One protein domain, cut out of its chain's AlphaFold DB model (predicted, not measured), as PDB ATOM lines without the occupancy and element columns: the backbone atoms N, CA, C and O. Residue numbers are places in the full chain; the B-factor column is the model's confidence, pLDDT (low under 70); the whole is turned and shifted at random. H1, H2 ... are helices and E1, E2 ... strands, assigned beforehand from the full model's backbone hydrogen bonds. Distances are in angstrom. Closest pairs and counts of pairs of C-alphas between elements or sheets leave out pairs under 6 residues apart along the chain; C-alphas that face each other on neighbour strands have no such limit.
ATOM      1  N   ARG A 101     185.516 228.241 297.080       94.12
ATOM      2  CA  ARG A 101     186.922 228.075 297.482       94.12
ATOM      3  C   ARG A 101     187.392 229.343 298.191       94.12
ATOM      4  O   ARG A 101     187.272 230.430 297.631       94.12
ATOM      5  N   VAL A 102     187.955 229.196 299.386       95.12
ATOM      6  CA  VAL A 102     188.536 230.283 300.185       95.12
ATOM      7  C   VAL A 102     189.981 229.926 300.516       95.12
ATOM      8  O   VAL A 102     190.234 228.898 301.134       95.12
ATOM      9  N   SER A 103     190.937 230.752 300.090       96.00
ATOM     10  CA  SER A 103     192.351 230.568 300.444       96.00
ATOM     11  C   SER A 103     192.571 231.014 301.887       96.00
ATOM     12  O   SER A 103     192.288 232.163 302.216       96.00
ATOM     13  N   LEU A 104     193.085 230.119 302.728       96.69
ATOM     14  CA  LEU A 104     193.413 230.389 304.132       96.69
ATOM     15  C   LEU A 104     194.873 230.807 304.309       96.69
ATOM     16  O   LEU A 104     195.183 231.586 305.199       96.69
ATOM     17  N   PHE A 105     195.764 230.277 303.472       97.25
ATOM     18  CA  PHE A 105     197.192 230.576 303.495       97.25
ATOM     19  C   PHE A 105     197.779 230.399 302.100       97.25
ATOM     20  O   PHE A 105     197.411 229.450 301.404       97.25
ATOM     21  N   LYS A 106     198.732 231.252 301.709       96.50
ATOM     22  CA  LYS A 106     199.458 231.099 300.447       96.50
ATOM     23  C   LYS A 106     200.882 231.640 300.524       96.50
ATOM     24  O   LYS A 106     201.091 232.792 300.886       96.50
ATOM     25  N   TYR A 107     201.850 230.847 300.072       96.94
ATOM     26  CA  TYR A 107     203.247 231.261 299.948       96.94
ATOM     27  C   TYR A 107     203.889 230.701 298.675       96.94
ATOM     28  O   TYR A 107     203.754 229.521 298.374       96.94
ATOM     29  N   GLU A 108     204.591 231.532 297.901       95.44
ATOM     30  CA  GLU A 108     205.000 231.184 296.528       95.44
ATOM     31  C   GLU A 108     206.247 230.300 296.416       95.44
ATOM     32  O   GLU A 108     206.452 229.646 295.391       95.44
ATOM     33  N   LYS A 109     207.121 230.326 297.425       95.69
ATOM     34  CA  LYS A 109     208.480 229.782 297.325       95.69
ATOM     35  C   LYS A 109     208.675 228.609 298.266       95.69
ATOM     36  O   LYS A 109     209.408 228.693 299.246       95.69
ATOM     37  N   VAL A 110     208.029 227.501 297.937       95.69
ATOM     38  CA  VAL A 110     208.141 226.259 298.696       95.69
ATOM     39  C   VAL A 110     208.754 225.165 297.838       95.69
ATOM     40  O   VAL A 110     208.559 225.088 296.620       95.69
ATOM     41  N   ARG A 111     209.518 224.298 298.488       94.88
ATOM     42  CA  ARG A 111     209.979 223.024 297.951       94.88
ATOM     43  C   ARG A 111     209.414 221.919 298.829       94.88
ATOM     44  O   ARG A 111     209.526 222.019 300.041       94.88
ATOM     45  N   ALA A 112     208.835 220.873 298.241       94.50
ATOM     46  CA  ALA A 112     208.545 219.663 299.001       94.50
ATOM     47  C   ALA A 112     209.215 218.433 298.419       94.50
ATOM     48  O   ALA A 112     209.255 218.209 297.204       94.50
ATOM     49  N   MET A 113     209.718 217.624 299.333       93.88
ATOM     50  CA  MET A 113     210.473 216.422 299.064       93.88
ATOM     51  C   MET A 113     209.763 215.242 299.712       93.88
ATOM     52  O   MET A 113     209.292 215.323 300.843       93.88
ATOM     53  N   SER A 114     209.667 214.145 298.971       91.75
ATOM     54  CA  SER A 114     209.260 212.866 299.526       91.75
ATOM     55  C   SER A 114     210.418 212.352 300.357       91.75
ATOM     56  O   SER A 114     211.551 212.314 299.876       91.75
ATOM     57  N   PRO A 155     215.669 211.882 301.996       86.44
ATOM     58  CA  PRO A 155     214.889 212.382 300.886       86.44
ATOM     59  C   PRO A 155     215.051 211.480 299.666       86.44
ATOM     60  O   PRO A 155     216.169 211.161 299.263       86.44
ATOM     61  N   THR A 156     213.934 211.060 299.083       85.44
ATOM     62  CA  THR A 156     213.901 210.130 297.951       85.44
ATOM     63  C   THR A 156     213.649 210.832 296.631       85.44
ATOM     64  O   THR A 156     214.273 210.488 295.630       85.44
ATOM     65  N   ALA A 157     212.757 211.823 296.606       86.81
ATOM     66  CA  ALA A 157     212.401 212.522 295.378       86.81
ATOM     67  C   ALA A 157     211.880 213.935 295.648       86.81
ATOM     68  O   ALA A 157     211.161 214.175 296.617       86.81
ATOM     69  N   LEU A 158     212.184 214.866 294.744       86.06
ATOM     70  CA  LEU A 158     211.500 216.153 294.692       86.06
ATOM     71  C   LEU A 158     210.063 215.920 294.207       86.06
ATOM     72  O   LEU A 158     209.865 215.461 293.084       86.06
ATOM     73  N   ILE A 159     209.074 216.244 295.037       86.12
ATOM     74  CA  ILE A 159     207.658 216.098 294.673       86.12
ATOM     75  C   ILE A 159     207.219 217.310 293.864       86.12
ATOM     76  O   ILE A 159     206.659 217.177 292.778       86.12
ATOM     77  N   ALA A 160     207.461 218.501 294.407       89.81
ATOM     78  CA  ALA A 160     207.064 219.744 293.776       89.81
ATOM     79  C   ALA A 160     207.892 220.922 294.288       89.81
ATOM     80  O   ALA A 160     208.428 220.920 295.398       89.81
ATOM     81  N   SER A 161     207.961 221.958 293.460       93.00
ATOM     82  CA  SER A 161     208.475 223.270 293.831       93.00
ATOM     83  C   SER A 161     207.540 224.340 293.275       93.00
ATOM     84  O   SER A 161     207.104 224.260 292.121       93.00
ATOM     85  N   GLY A 162     207.192 225.319 294.100       93.06
ATOM     86  CA  GLY A 162     206.271 226.390 293.750       93.06
ATOM     87  C   GLY A 162     205.429 226.830 294.936       93.06
ATOM     88  O   GLY A 162     205.867 226.738 296.081       93.06
ATOM     89  N   ALA A 163     204.223 227.311 294.637       94.69
ATOM     90  CA  ALA A 163     203.331 227.828 295.654       94.69
ATOM     91  C   ALA A 163     202.795 226.704 296.549       94.69
ATOM     92  O   ALA A 163     202.434 225.630 296.066       94.69
ATOM     93  N   LEU A 164     202.751 226.979 297.843       95.25
ATOM     94  CA  LEU A 164     202.016 226.236 298.849       95.25
ATOM     95  C   LEU A 164     200.764 227.043 299.173       95.25
ATOM     96  O   LEU A 164     200.870 228.216 299.528       95.25
ATOM     97  N   GLU A 165     199.598 226.429 299.054       95.81
ATOM     98  CA  GLU A 165     198.329 227.059 299.402       95.81
ATOM     99  C   GLU A 165     197.489 226.095 300.238       95.81
ATOM    100  O   GLU A 165     197.282 224.941 299.854       95.81
ATOM    101  N   VAL A 166     197.000 226.584 301.377       95.75
ATOM    102  CA  VAL A 166     195.963 225.922 302.170       95.75
ATOM    103  C   VAL A 166     194.658 226.628 301.857       95.75
ATOM    104  O   VAL A 166     194.552 227.839 302.047       95.75
ATOM    105  N   TYR A 167     193.664 225.890 301.382       96.00
ATOM    106  CA  TYR A 167     192.356 226.452 301.071       96.00
ATOM    107  C   TYR A 167     191.233 225.571 301.602       96.00
ATOM    108  O   TYR A 167     191.378 224.362 301.767       96.00
ATOM    109  N   GLN A 168     190.088 226.196 301.829       95.56
ATOM    110  CA  GLN A 168     188.865 225.562 302.277       95.56
ATOM    111  C   GLN A 168     187.849 225.564 301.137       95.56
ATOM    112  O   GLN A 168     187.657 226.576 300.460       95.56
ATOM    113  N   ILE A 169     187.194 224.429 300.915       94.12
ATOM    114  CA  ILE A 169     185.998 224.344 300.085       94.12
ATOM    115  C   ILE A 169     184.794 224.298 301.018       94.12
ATOM    116  O   ILE A 169     184.622 223.334 301.766       94.12
ATOM    117  N   SER A 170     183.959 225.329 300.943       93.69
ATOM    118  CA  SER A 170     182.681 225.396 301.644       93.69
ATOM    119  C   SER A 170     181.570 224.997 300.683       93.69
ATOM    120  O   SER A 170     181.308 225.670 299.681       93.69
ATOM    121  N   THR A 171     180.928 223.871 300.973       92.94
ATOM    122  CA  THR A 171     179.762 223.385 300.239       92.94
ATOM    123  C   THR A 171     178.512 223.770 301.027       92.94
ATOM    124  O   THR A 171     178.313 223.277 302.144       92.94
ATOM    125  N   PRO A 172     177.678 224.675 300.492       91.06
ATOM    126  CA  PRO A 172     176.441 225.053 301.152       91.06
ATOM    127  C   PRO A 172     175.495 223.857 301.224       91.06
ATOM    128  O   PRO A 172     175.375 223.076 300.275       91.06
ATOM    129  N   ASN A 173     174.831 223.712 302.366       90.25
ATOM    130  CA  ASN A 173     173.857 222.654 302.563       90.25
ATOM    131  C   ASN A 173     172.534 223.018 301.862       90.25
ATOM    132  O   ASN A 173     172.215 224.193 301.680       90.25
ATOM    133  N   LEU A 174     171.759 222.011 301.453       88.12
ATOM    134  CA  LEU A 174     170.414 222.214 300.907       88.12
ATOM    135  C   LEU A 174     169.455 222.766 301.969       88.12
ATOM    136  O   LEU A 174     168.532 223.505 301.633       88.12
ATOM    137  N   ASN A 175     169.689 222.412 303.235       90.75
ATOM    138  CA  ASN A 175     168.913 222.892 304.368       90.75
ATOM    139  C   ASN A 175     169.590 224.130 304.977       90.75
ATOM    140  O   ASN A 175     170.720 224.006 305.450       90.75
ATOM    141  N   PRO A 176     168.919 225.297 305.044       87.69
ATOM    142  CA  PRO A 176     169.516 226.524 305.583       87.69
ATOM    143  C   PRO A 176     169.844 226.433 307.081       87.69
ATOM    144  O   PRO A 176     170.695 227.169 307.563       87.69
ATOM    145  N   ASN A 177     169.203 225.508 307.803       94.81
ATOM    146  CA  ASN A 177     169.438 225.282 309.231       94.81
ATOM    147  C   ASN A 177     170.638 224.360 309.503       94.81
ATOM    148  O   ASN A 177     171.058 224.224 310.647       94.81
ATOM    149  N   GLN A 178     171.172 223.685 308.481       94.06
ATOM    150  CA  GLN A 178     172.333 222.815 308.645       94.06
ATOM    151  C   GLN A 178     173.616 223.589 308.353       94.06
ATOM    152  O   GLN A 178     173.696 224.351 307.388       94.06
ATOM    153  N   LYS A 179     174.648 223.348 309.169       94.12
ATOM    154  CA  LYS A 179     175.971 223.945 308.971       94.12
ATOM    155  C   LYS A 179     176.503 223.604 307.574       94.12
ATOM    156  O   LYS A 179     176.321 222.491 307.071       94.12
ATOM    157  N   THR A 180     177.169 224.574 306.953       93.69
ATOM    158  CA  THR A 180     177.890 224.375 305.696       93.69
ATOM    159  C   THR A 180     178.955 223.300 305.873       93.69
ATOM    160  O   THR A 180     179.651 223.257 306.888       93.69
ATOM    161  N   GLN A 181     179.087 222.419 304.885       92.38
ATOM    162  CA  GLN A 181     180.140 221.418 304.905       92.38
ATOM    163  C   GLN A 181     181.450 222.081 304.489       92.38
ATOM    164  O   GLN A 181     181.541 222.652 303.405       92.38
ATOM    165  N   GLU A 182     182.465 221.984 305.337       93.56
ATOM    166  CA  GLU A 182     183.766 222.608 305.118       93.56
ATOM    167  C   GLU A 182     184.838 221.530 305.013       93.56
ATOM    168  O   GLU A 182     184.892 220.611 305.831       93.56
ATOM    169  N   MET A 183     185.691 221.628 303.994       93.75
ATOM    170  CA  MET A 183     186.812 220.713 303.821       93.75
ATOM    171  C   MET A 183     188.076 221.472 303.447       93.75
ATOM    172  O   MET A 183     188.073 222.278 302.517       93.75
ATOM    173  N   ASN A 184     189.157 221.193 304.170       94.25
ATOM    174  CA  ASN A 184     190.446 221.841 303.982       94.25
ATOM    175  C   ASN A 184     191.337 221.016 303.056       94.25
ATOM    176  O   ASN A 184     191.355 219.786 303.104       94.25
ATOM    177  N   TYR A 185     192.106 221.704 302.226       94.62
ATOM    178  CA  TYR A 185     193.012 221.116 301.256       94.62
ATOM    179  C   TYR A 185     194.367 221.800 301.326       94.62
ATOM    180  O   TYR A 185     194.465 223.019 301.468       94.62
ATOM    181  N   LEU A 186     195.408 220.991 301.177       92.94
ATOM    182  CA  LEU A 186     196.780 221.413 300.988       92.94
ATOM    183  C   LEU A 186     197.104 221.259 299.510       92.94
ATOM    184  O   LEU A 186     197.033 220.155 298.967       92.94
ATOM    185  N   SER A 187     197.476 222.349 298.862       92.69
ATOM    186  CA  SER A 187     197.956 222.331 297.488       92.69
ATOM    187  C   SER A 187     199.399 222.783 297.400       92.69
ATOM    188  O   SER A 187     199.828 223.686 298.117       92.69
ATOM    189  N   LEU A 188     200.152 222.118 296.532       91.12
ATOM    190  CA  LEU A 188     201.572 222.354 296.362       91.12
ATOM    191  C   LEU A 188     201.981 222.301 294.882       91.12
ATOM    192  O   LEU A 188     201.625 221.390 294.123       91.12
ATOM    193  N   GLY A 189     202.823 223.258 294.500       86.00
ATOM    194  CA  GLY A 189     203.471 223.336 293.196       86.00
ATOM    195  C   GLY A 189     202.793 224.312 292.240       86.00
ATOM    196  O   GLY A 189     201.920 225.096 292.604       86.00
ATOM    197  N   ARG A 190     203.238 224.313 290.982       77.69
ATOM    198  CA  ARG A 190     202.649 225.166 289.941       77.69
ATOM    199  C   ARG A 190     201.349 224.536 289.442       77.69
ATOM    200  O   ARG A 190     201.363 223.381 289.034       77.69
ATOM    201  N   LYS A 191     200.271 225.325 289.378       76.62
ATOM    202  CA  LYS A 191     198.938 224.897 288.902       76.62
ATOM    203  C   LYS A 191     198.295 223.793 289.755       76.62
ATOM    204  O   LYS A 191     197.645 222.914 289.199       76.62
ATOM    205  N   ASP A 192     198.496 223.820 291.072       71.94
ATOM    206  CA  ASP A 192     197.876 222.865 291.999       71.94
ATOM    207  C   ASP A 192     198.189 221.397 291.622       71.94
ATOM    208  O   ASP A 192     197.348 220.513 291.736       71.94
ATOM    209  N   THR A 193     199.411 221.125 291.134       78.56
ATOM    210  CA  THR A 193     199.859 219.780 290.709       78.56
ATOM    211  C   THR A 193     199.642 218.707 291.768       78.56
ATOM    212  O   THR A 193     199.336 217.563 291.442       78.56
ATOM    213  N   VAL A 194     199.834 219.075 293.032       79.69
ATOM    214  CA  VAL A 194     199.579 218.211 294.173       79.69
ATOM    215  C   VAL A 194     198.454 218.847 294.962       79.69
ATOM    216  O   VAL A 194     198.614 219.954 295.465       79.69
ATOM    217  N   VAL A 195     197.331 218.146 295.076       82.56
ATOM    218  CA  VAL A 195     196.223 218.512 295.958       82.56
ATOM    219  C   VAL A 195     196.000 217.351 296.906       82.56
ATOM    220  O   VAL A 195     195.733 216.233 296.469       82.56
ATOM    221  N   HIS A 196     196.119 217.615 298.201       82.88
ATOM    222  CA  HIS A 196     195.903 216.631 299.245       82.88
ATOM    223  C   HIS A 196     194.830 217.137 300.215       82.88
ATOM    224  O   HIS A 196     194.970 218.240 300.745       82.88
ATOM    225  N   PRO A 197     193.764 216.365 300.484       82.62
ATOM    226  CA  PRO A 197     192.807 216.734 301.519       82.62
ATOM    227  C   PRO A 197     193.508 216.754 302.882       82.62
ATOM    228  O   PRO A 197     194.242 215.822 303.226       82.62
ATOM    229  N   ILE A 198     193.306 217.814 303.659       85.06
ATOM    230  CA  ILE A 198     193.826 217.898 305.022       85.06
ATOM    231  C   ILE A 198     192.810 217.213 305.921       85.06
ATOM    232  O   ILE A 198     191.727 217.732 306.182       85.06
ATOM    233  N   LEU A 199     193.164 216.017 306.374       81.94
ATOM    234  CA  LEU A 199     192.381 215.319 307.380       81.94
ATOM    235  C   LEU A 199     192.703 215.905 308.764       81.94
ATOM    236  O   LEU A 199     193.867 216.221 309.009       81.94
ATOM    237  N   PRO A 200     191.742 215.966 309.705       76.69
ATOM    238  CA  PRO A 200     191.996 216.455 311.066       76.69
ATOM    239  C   PRO A 200     193.138 215.718 311.781       76.69
ATOM    240  O   PRO A 200     193.832 216.275 312.622       76.69
ATOM    241  N   ARG A 201     193.365 214.451 311.409       83.31
ATOM    242  CA  ARG A 201     194.420 213.591 311.961       83.31
ATOM    243  C   ARG A 201     195.778 213.760 311.277       83.31
ATOM    244  O   ARG A 201     196.705 213.035 311.627       83.31
ATOM    245  N   LEU A 202     195.897 214.639 310.279       88.88
ATOM    246  CA  LEU A 202     197.176 214.914 309.634       88.88
ATOM    247  C   LEU A 202     198.145 215.456 310.687       88.88
ATOM    248  O   LEU A 202     197.798 216.361 311.442       88.88
ATOM    249  N   GLN A 203     199.340 214.881 310.749       92.88
ATOM    250  CA  GLN A 203     200.363 215.323 311.687       92.88
ATOM    251  C   GLN A 203     201.382 216.176 310.949       92.88
ATOM    252  O   GLN A 203     201.977 215.733 309.961       92.88
ATOM    253  N   VAL A 204     201.582 217.394 311.442       94.31
ATOM    254  CA  VAL A 204     202.592 218.322 310.934       94.31
ATOM    255  C   VAL A 204     203.563 218.632 312.062       94.31
ATOM    256  O   VAL A 204     203.161 219.106 313.123       94.31
ATOM    257  N   SER A 205     204.844 218.355 311.840       94.00
ATOM    258  CA  SER A 205     205.906 218.594 312.818       94.00
ATOM    259  C   SER A 205     206.892 219.633 312.302       94.00
ATOM    260  O   SER A 205     207.381 219.524 311.178       94.00
ATOM    261  N   LYS A 206     207.218 220.636 313.118       95.00
ATOM    262  CA  LYS A 206     208.277 221.609 312.807       95.00
ATOM    263  C   LYS A 206     209.654 221.000 313.091       95.00
ATOM    264  O   LYS A 206     209.842 220.398 314.145       95.00
ATOM    265  N   LEU A 207     210.611 221.162 312.174       91.44
ATOM    266  CA  LEU A 207     211.987 220.673 312.339       91.44
ATOM    267  C   LEU A 207     212.887 221.791 312.905       91.44
ATOM    268  O   LEU A 207     213.105 222.803 312.234       91.44
ATOM    269  N   GLU A 208     213.432 221.618 314.117       80.31
ATOM    270  CA  GLU A 208     214.186 222.663 314.846       80.31
ATOM    271  C   GLU A 208     215.417 223.163 314.093       80.31
ATOM    272  O   GLU A 208     215.661 224.365 314.017       80.31
ATOM    273  N   HIS A 209     216.187 222.251 313.501       74.12
ATOM    274  CA  HIS A 209     217.523 222.574 312.991       74.12
ATOM    275  C   HIS A 209     217.529 223.453 311.740       74.12
ATOM    276  O   HIS A 209     218.591 223.897 311.309       74.12
ATOM    277  N   CYS A 210     216.368 223.694 311.128       72.50
ATOM    278  CA  CYS A 210     216.295 224.468 309.896       72.50
ATOM    279  C   CYS A 210     215.277 225.607 309.929       72.50
ATOM    280  O   CYS A 210     215.273 226.369 308.970       72.50
ATOM    281  N   GLY A 211     214.436 225.741 310.970       76.56
ATOM    282  CA  GLY A 211     213.478 226.846 311.206       76.56
ATOM    283  C   GLY A 211     212.417 227.110 310.120       76.56
ATOM    284  O   GLY A 211     211.407 227.753 310.378       76.56
ATOM    285  N   GLN A 212     212.638 226.594 308.919       92.31
ATOM    286  CA  GLN A 212     211.928 226.822 307.668       92.31
ATOM    287  C   GLN A 212     211.456 225.488 307.078       92.31
ATOM    288  O   GLN A 212     211.042 225.432 305.923       92.31
ATOM    289  N   LYS A 213     211.562 224.395 307.848       95.00
ATOM    290  CA  LYS A 213     211.210 223.049 307.412       95.00
ATOM    291  C   LYS A 213     210.129 222.434 308.286       95.00
ATOM    292  O   LYS A 213     210.180 222.509 309.514       95.00
ATOM    293  N   PHE A 214     209.197 221.767 307.626       95.56
ATOM    294  CA  PHE A 214     208.074 221.068 308.223       95.56
ATOM    295  C   PHE A 214     208.004 219.652 307.677       95.56
ATOM    296  O   PHE A 214     208.252 219.419 306.496       95.56
ATOM    297  N   LEU A 215     207.632 218.709 308.528       93.94
ATOM    298  CA  LEU A 215     207.410 217.324 308.168       93.94
ATOM    299  C   LEU A 215     205.915 217.026 308.239       93.94
ATOM    300  O   LEU A 215     205.312 217.132 309.304       93.94
ATOM    301  N   ILE A 216     205.326 216.629 307.118       94.12
ATOM    302  CA  ILE A 216     203.954 216.133 307.058       94.12
ATOM    303  C   ILE A 216     203.991 214.611 307.058       94.12
ATOM    304  O   ILE A 216     204.565 213.999 306.153       94.12
ATOM    305  N   SER A 217     203.354 214.013 308.062       91.12
ATOM    306  CA  SER A 217     203.209 212.563 308.186       91.12
ATOM    307  C   SER A 217     201.810 212.153 307.746       91.12
ATOM    308  O   SER A 217     200.808 212.605 308.307       91.12
ATOM    309  N   PHE A 218     201.735 211.301 306.727       86.94
ATOM    310  CA  PHE A 218     200.469 210.757 306.249       86.94
ATOM    311  C   PHE A 218     200.107 209.486 307.022       86.94
ATOM    312  O   PHE A 218     200.954 208.853 307.642       86.94
ATOM    313  N   TYR A 219     198.835 209.078 306.955       80.31
ATOM    314  CA  TYR A 219     198.361 207.858 307.622       80.31
ATOM    315  C   TYR A 219     199.085 206.587 307.141       80.31
ATOM    316  O   TYR A 219     199.132 205.597 307.860       80.31
ATOM    317  N   ASN A 220     199.669 206.619 305.938       77.75
ATOM    318  CA  ASN A 220     200.621 205.603 305.517       77.75
ATOM    319  C   ASN A 220     202.009 205.959 306.094       77.75
ATOM    320  O   ASN A 220     202.630 206.892 305.573       77.75
ATOM    321  N   PRO A 221     202.499 205.230 307.115       67.38
ATOM    322  CA  PRO A 221     203.705 205.573 307.868       67.38
ATOM    323  C   PRO A 221     204.993 205.489 307.043       67.38
ATOM    324  O   PRO A 221     206.059 205.777 307.559       67.38
ATOM    325  N   GLU A 222     204.938 205.099 305.773       74.12
ATOM    326  CA  GLU A 222     206.103 205.105 304.882       74.12
ATOM    327  C   GLU A 222     206.204 206.385 304.043       74.12
ATOM    328  O   GLU A 222     207.188 206.589 303.329       74.12
ATOM    329  N   ARG A 223     205.184 207.248 304.093       81.19
ATOM    330  CA  ARG A 223     205.098 208.450 303.266       81.19
ATOM    331  C   ARG A 223     205.175 209.688 304.135       81.19
ATOM    332  O   ARG A 223     204.239 210.011 304.863       81.19
ATOM    333  N   TYR A 224     206.268 210.414 303.967       91.06
ATOM    334  CA  TYR A 224     206.484 211.703 304.600       91.06
ATOM    335  C   TYR A 224     206.787 212.746 303.545       91.06
ATOM    336  O   TYR A 224     207.514 212.464 302.587       91.06
ATOM    337  N   TRP A 225     206.260 213.953 303.728       93.62
ATOM    338  CA  TRP A 225     206.689 215.108 302.946       93.62
ATOM    339  C   TRP A 225     207.478 216.056 303.833       93.62
ATOM    340  O   TRP A 225     206.970 216.530 304.844       93.62
ATOM    341  N   GLU A 226     208.708 216.352 303.435       94.44
ATOM    342  CA  GLU A 226     209.468 217.473 303.971       94.44
ATOM    343  C   GLU A 226     209.140 218.707 303.133       94.44
ATOM    344  O   GLU A 226     209.436 218.748 301.940       94.44
ATOM    345  N   ILE A 227     208.501 219.694 303.750       95.69
ATOM    346  CA  ILE A 227     208.194 220.997 303.170       95.69
ATOM    347  C   ILE A 227     209.239 221.990 303.655       95.69
ATOM    348  O   ILE A 227     209.394 222.195 304.853       95.69
ATOM    349  N   GLU A 228     209.914 222.647 302.725       96.00
ATOM    350  CA  GLU A 228     210.916 223.669 302.981       96.00
ATOM    351  C   GLU A 228     210.474 225.005 302.382       96.00
ATOM    352  O   GLU A 228     210.221 225.131 301.178       96.00
ATOM    353  N   PHE A 229     210.408 226.015 303.240       96.38
ATOM    354  CA  PHE A 229     210.180 227.401 302.874       96.38
ATOM    355  C   PHE A 229     211.500 227.997 302.402       96.38
ATOM    356  O   PHE A 229     212.443 228.145 303.171       96.38
ATOM    357  N   LEU A 230     211.577 228.339 301.120       95.00
ATOM    358  CA  LEU A 230     212.776 228.941 300.560       95.00
ATOM    359  C   LEU A 230     212.810 230.424 300.938       95.00
ATOM    360  O   LEU A 230     211.828 231.149 300.734       95.00
ATOM    361  N   SER A 231     213.954 230.868 301.458       91.75
ATOM    362  CA  SER A 231     214.171 232.263 301.839       91.75
ATOM    363  C   SER A 231     213.931 233.206 300.657       91.75
ATOM    364  O   SER A 231     214.441 233.005 299.547       91.75
ATOM    365  N   CYS A 232     213.128 234.244 300.880       87.88
ATOM    366  CA  CYS A 232     212.973 235.333 299.928       87.88
ATOM    367  C   CYS A 232     214.102 236.370 300.092       87.88
ATOM    368  O   CYS A 232     214.932 236.273 300.990       87.88
ATOM    369  N   LYS A 233     214.128 237.394 299.226       93.38
ATOM    370  CA  LYS A 233     215.059 238.532 299.365       93.38
ATOM    371  C   LYS A 233     214.913 239.228 300.723       93.38
ATOM    372  O   LYS A 233     215.874 239.807 301.211       93.38
ATOM    373  N   ASP A 234     213.714 239.147 301.300       93.69
ATOM    374  CA  ASP A 234     213.414 239.599 302.648       93.69
ATOM    375  C   ASP A 234     213.226 238.388 303.591       93.69
ATOM    376  O   ASP A 234     212.239 237.645 303.462       93.69
ATOM    377  N   PRO A 235     214.157 238.152 304.536       91.56
ATOM    378  CA  PRO A 235     214.040 237.067 305.505       91.56
ATOM    379  C   PRO A 235     212.888 237.292 306.493       91.56
ATOM    380  O   PRO A 235     212.325 236.317 306.999       91.56
ATOM    381  N   LYS A 236     212.490 238.548 306.742       94.75
ATOM    382  CA  LYS A 236     211.382 238.874 307.642       94.75
ATOM    383  C   LYS A 236     210.056 238.409 307.053       94.75
ATOM    384  O   LYS A 236     209.330 237.685 307.722       94.75
ATOM    385  N   ALA A 237     209.820 238.691 305.772       94.50
ATOM    386  CA  ALA A 237     208.641 238.208 305.055       94.50
ATOM    387  C   ALA A 237     208.523 236.671 305.069       94.50
ATOM    388  O   ALA A 237     207.427 236.129 305.185       94.50
ATOM    389  N   THR A 238     209.654 235.961 304.988       94.75
ATOM    390  CA  THR A 238     209.668 234.490 305.076       94.75
ATOM    391  C   THR A 238     209.288 234.022 306.486       94.75
ATOM    392  O   THR A 238     208.480 233.112 306.635       94.75
ATOM    393  N   SER A 239     209.835 234.662 307.523       95.00
ATOM    394  CA  SER A 239     209.511 234.373 308.928       95.00
ATOM    395  C   SER A 239     208.038 234.639 309.252       95.00
ATOM    396  O   SER A 239     207.390 233.821 309.904       95.00
ATOM    397  N   ASP A 240     207.483 235.741 308.748       96.06
ATOM    398  CA  ASP A 240     206.077 236.094 308.947       96.06
ATOM    399  C   ASP A 240     205.148 235.084 308.251       96.06
ATOM    400  O   ASP A 240     204.205 234.597 308.873       96.06
ATOM    401  N   ALA A 241     205.477 234.659 307.024       96.19
ATOM    402  CA  ALA A 241     204.737 233.609 306.320       96.19
ATOM    403  C   ALA A 241     204.795 232.251 307.045       96.19
ATOM    404  O   ALA A 241     203.808 231.520 307.078       96.19
ATOM    405  N   ILE A 242     205.936 231.907 307.650       96.06
ATOM    406  CA  ILE A 242     206.087 230.689 308.460       96.06
ATOM    407  C   ILE A 242     205.175 230.748 309.693       96.06
ATOM    408  O   ILE A 242     204.475 229.780 309.977       96.06
ATOM    409  N   LYS A 243     205.125 231.883 310.400       96.50
ATOM    410  CA  LYS A 243     204.230 232.066 311.559       96.50
ATOM    411  C   LYS A 243     202.756 232.001 311.169       96.50
ATOM    412  O   LYS A 243     201.953 231.409 311.886       96.50
ATOM    413  N   GLU A 244     202.396 232.601 310.038       97.50
ATOM    414  CA  GLU A 244     201.037 232.532 309.500       97.50
ATOM    415  C   GLU A 244     200.657 231.084 309.166       97.50
ATOM    416  O   GLU A 244     199.604 230.607 309.588       97.50
ATOM    417  N   PHE A 245     201.551 230.350 308.495       96.62
ATOM    418  CA  PHE A 245     201.372 228.931 308.204       96.62
ATOM    419  C   PHE A 245     201.163 228.105 309.478       96.62
ATOM    420  O   PHE A 245     200.213 227.328 309.550       96.62
ATOM    421  N   GLU A 246     201.995 228.300 310.504       95.94
ATOM    422  CA  GLU A 246     201.860 227.632 311.806       95.94
ATOM    423  C   GLU A 246     200.507 227.936 312.464       95.94
ATOM    424  O   GLU A 246     199.828 227.028 312.950       95.94
ATOM    425  N   SER A 247     200.068 229.197 312.423       97.12
ATOM    426  CA  SER A 247     198.767 229.616 312.958       97.12
ATOM    427  C   SER A 247     197.590 228.964 312.229       97.12
ATOM    428  O   SER A 247     196.599 228.601 312.860       97.12
ATOM    429  N   VAL A 248     197.679 228.795 310.908       96.31
ATOM    430  CA  VAL A 248     196.625 228.159 310.108       96.31
ATOM    431  C   VAL A 248     196.618 226.646 310.323       96.31
ATOM    432  O   VAL A 248     195.573 226.066 310.603       96.31
ATOM    433  N   ILE A 249     197.778 225.998 310.249       95.12
ATOM    434  CA  ILE A 249     197.907 224.541 310.368       95.12
ATOM    435  C   ILE A 249     197.540 224.045 311.768       95.12
ATOM    436  O   ILE A 249     196.835 223.044 311.880       95.12
ATOM    437  N   SER A 250     197.928 224.760 312.827       95.19
ATOM    438  CA  SER A 250     197.564 224.404 314.209       95.19
ATOM    439  C   SER A 250     196.057 224.416 314.480       95.19
ATOM    440  O   SER A 250     195.597 223.708 315.371       95.19
ATOM    441  N   LYS A 251     195.271 225.170 313.700       94.75
ATOM    442  CA  LYS A 251     193.802 225.178 313.793       94.75
ATOM    443  C   LYS A 251     193.146 224.011 313.056       94.75
ATOM    444  O   LYS A 251     192.019 223.652 313.380       94.75
ATOM    445  N   ILE A 252     193.806 223.465 312.034       93.75
ATOM    446  CA  ILE A 252     193.199 222.510 311.095       93.75
ATOM    447  C   ILE A 252     193.627 221.068 311.399       93.75
ATOM    448  O   ILE A 252     192.867 220.133 311.138       93.75
ATOM    449  N   CYS A 253     194.834 220.863 311.922       92.94
ATOM    450  CA  CYS A 253     195.389 219.532 312.134       92.94
ATOM    451  C   CYS A 253     196.291 219.448 313.374       92.94
ATOM    452  O   CYS A 253     196.506 220.432 314.080       92.94
ATOM    453  N   ILE A 254     196.847 218.261 313.633       93.44
ATOM    454  CA  ILE A 254     197.724 218.015 314.782       93.44
ATOM    455  C   ILE A 254     199.101 218.609 314.482       93.44
ATOM    456  O   ILE A 254     199.930 218.003 313.795       93.44
ATOM    457  N   PHE A 255     199.337 219.813 314.992       94.44
ATOM    458  CA  PHE A 255     200.617 220.497 314.884       94.44
ATOM    459  C   PHE A 255     201.486 220.202 316.107       94.44
ATOM    460  O   PHE A 255     201.042 220.338 317.243       94.44
ATOM    461  N   THR A 256     202.729 219.792 315.869       93.06
ATOM    462  CA  THR A 256     203.702 219.482 316.920       93.06
ATOM    463  C   THR A 256     204.971 220.293 316.716       93.06
ATOM    464  O   THR A 256     205.645 220.196 315.687       93.06
ATOM    465  N   THR A 257     205.325 221.078 317.726       91.88
ATOM    466  CA  THR A 257     206.659 221.669 317.824       91.88
ATOM    467  C   THR A 257     207.561 220.662 318.526       91.88
ATOM    468  O   THR A 257     207.139 220.009 319.477       91.88
ATOM    469  N   GLN A 258     208.793 220.495 318.055       77.62
ATOM    470  CA  GLN A 258     209.727 219.522 318.625       77.62
ATOM    471  C   GLN A 258     210.001 219.771 320.125       77.62
ATOM    472  O   GLN A 258     210.090 218.797 320.872       77.62
ATOM    473  N   GLU A 259     209.943 221.025 320.588       77.88
ATOM    474  CA  GLU A 259     209.941 221.402 322.012       77.88
ATOM    475  C   GLU A 259     208.865 220.655 322.826       77.88
ATOM    476  O   GLU A 259     209.159 220.078 323.869       77.88
ATOM    477  N   GLN A 260     207.634 220.547 322.311       74.81
ATOM    478  CA  GLN A 260     206.524 219.867 323.000       74.81
ATOM    479  C   GLN A 260     206.673 218.339 323.037       74.81
ATOM    480  O   GLN A 260     206.043 217.659 323.854       74.81
ATOM    481  N   LYS A 261     207.485 217.766 322.140       71.62
ATOM    482  CA  LYS A 261     207.671 216.313 322.059       71.62
ATOM    483  C   LYS A 261     208.494 215.781 323.235       71.62
ATOM    484  O   LYS A 261     208.271 214.645 323.645       71.62
ATOM    485  N   PHE A 262     209.393 216.595 323.789       64.00
ATOM    486  CA  PHE A 262     210.171 216.235 324.976       64.00
ATOM    487  C   PHE A 262     209.299 216.195 326.237       64.00
ATOM    488  O   PHE A 262     209.347 215.210 326.967       64.00
ATOM    489  N   ASP A 263     208.407 217.169 326.420       65.06
ATOM    490  CA  ASP A 263     207.520 217.211 327.592       65.06
ATOM    491  C   ASP A 263     206.464 216.092 327.595       65.06
ATOM    492  O   ASP A 263     206.038 215.612 328.649       65.06
ATOM    493  N   SER A 264     206.036 215.653 326.408       64.19
ATOM    494  CA  SER A 264     204.997 214.624 326.267       64.19
ATOM    495  C   SER A 264     205.506 213.219 326.624       64.19
ATOM    496  O   SER A 264     204.790 212.456 327.273       64.19
ATOM    497  N   LEU A 265     206.751 212.888 326.255       59.81
ATOM    498  CA  LEU A 265     207.358 211.577 326.534       59.81
ATOM    499  C   LEU A 265     207.621 211.356 328.033       59.81
ATOM    500  O   LEU A 265     207.484 210.236 328.529       59.81
TER     501      LEU A 265
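What this domain is: This is residues 101 to 114 and 155 to 265 of the 403 residues of the protein "Inheritance of peroxisomes protein 1" of Zygotorulaspora mrakii (UniProt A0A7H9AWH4). One strongly curled sheet of eight strands, like part of a barrel, wraps round the long helix H1. The hairpin of E2 and E3 reaches out at one end with its tip, residues 172 to 180, and the short helix H2 points away from the sheet beyond E8. The printed part has 125 residues, with E1 to E7, H1, E8 and H2 along the chain, in the mixed class of helices and strands. The sheet's order is E4 E3 E2 E1 E7 E6 E5 E8, antiparallel but for the parallel pair E5 and E8. The whole is compact, with a radius of gyration of the C-alphas of 15.4 A and spans of 49 by 38 by 29 A.

Where its parts are: Find C-alpha 101 at (186.922, 228.075, 297.482); from there E1, residues 101 to 114, covers 27.1 A and bends by 90 degrees at residue 109. E2, residues 155 to 171, covers 36.8 A, bends by 73 degrees at residue 162 and ends at C-alpha 171 (179.762, 223.385, 300.239). E3 is residues 181 to 188, 23.1 A; E4 194 to 197, 10.1 A; E5 203 to 206, 10.2 A; E6 213 to 217, 13.2 A; E7 224 to 229, 16.2 A; and E8 254 to 257, 10.1 A. H1, residues 235 to 252, runs 26.0 A; H2, residues 258 to 265, runs 11.5 A to C-alpha 265 at (207.358, 211.577, 326.534).

How they stand to each other: Look first at inner strands E1 and E2, antiparallel, with N 104 and O 166 2.8 A apart. E2 E3 E4 form a meander, each strand the antiparallel neighbour of the one before: see N 183 and O 169 at 3.0 A, then N 196 and O 186 at 2.8 A. On the other side of E1 is E7, with N 111 and O 228 at 2.9 A. E5 E6 E7 form a second meander, with N 216 and O 225 at 2.8 A and N 215 and O 205 at 2.8 A. At the edge, E8 is parallel to E5, with N 204 and O 254 at 2.9 A. E7, H1 and E8 make a split strand-helix-strand unit, with E6 and E5 between its strands and a right-handed crossover. H1 is on the sheet, which curls round it; the closest C-alphas of E1 and H1 are those of Phe 105 and Phe 245, 6.5 A. H2 is only just not on the sheet, with 4 pairs of C-alphas within 10 A, and is apart from H1. O i to N i+4 pairs are within hydrogen-bond range in 13 of 14 cases in H1 and 2 of 4 in H2.

The domain as a whole: The C-alphas farthest apart are those of Asn 175 and His 209, 49.4 A. Residues 115 to 154 are not printed, and C-alphas 114 and 155 are 5.8 A apart across this cut. Of the links printed whole, none is long. The mean pLDDT of the printed part is 89.3; residue 221 and residues 262 to 265 are under 70.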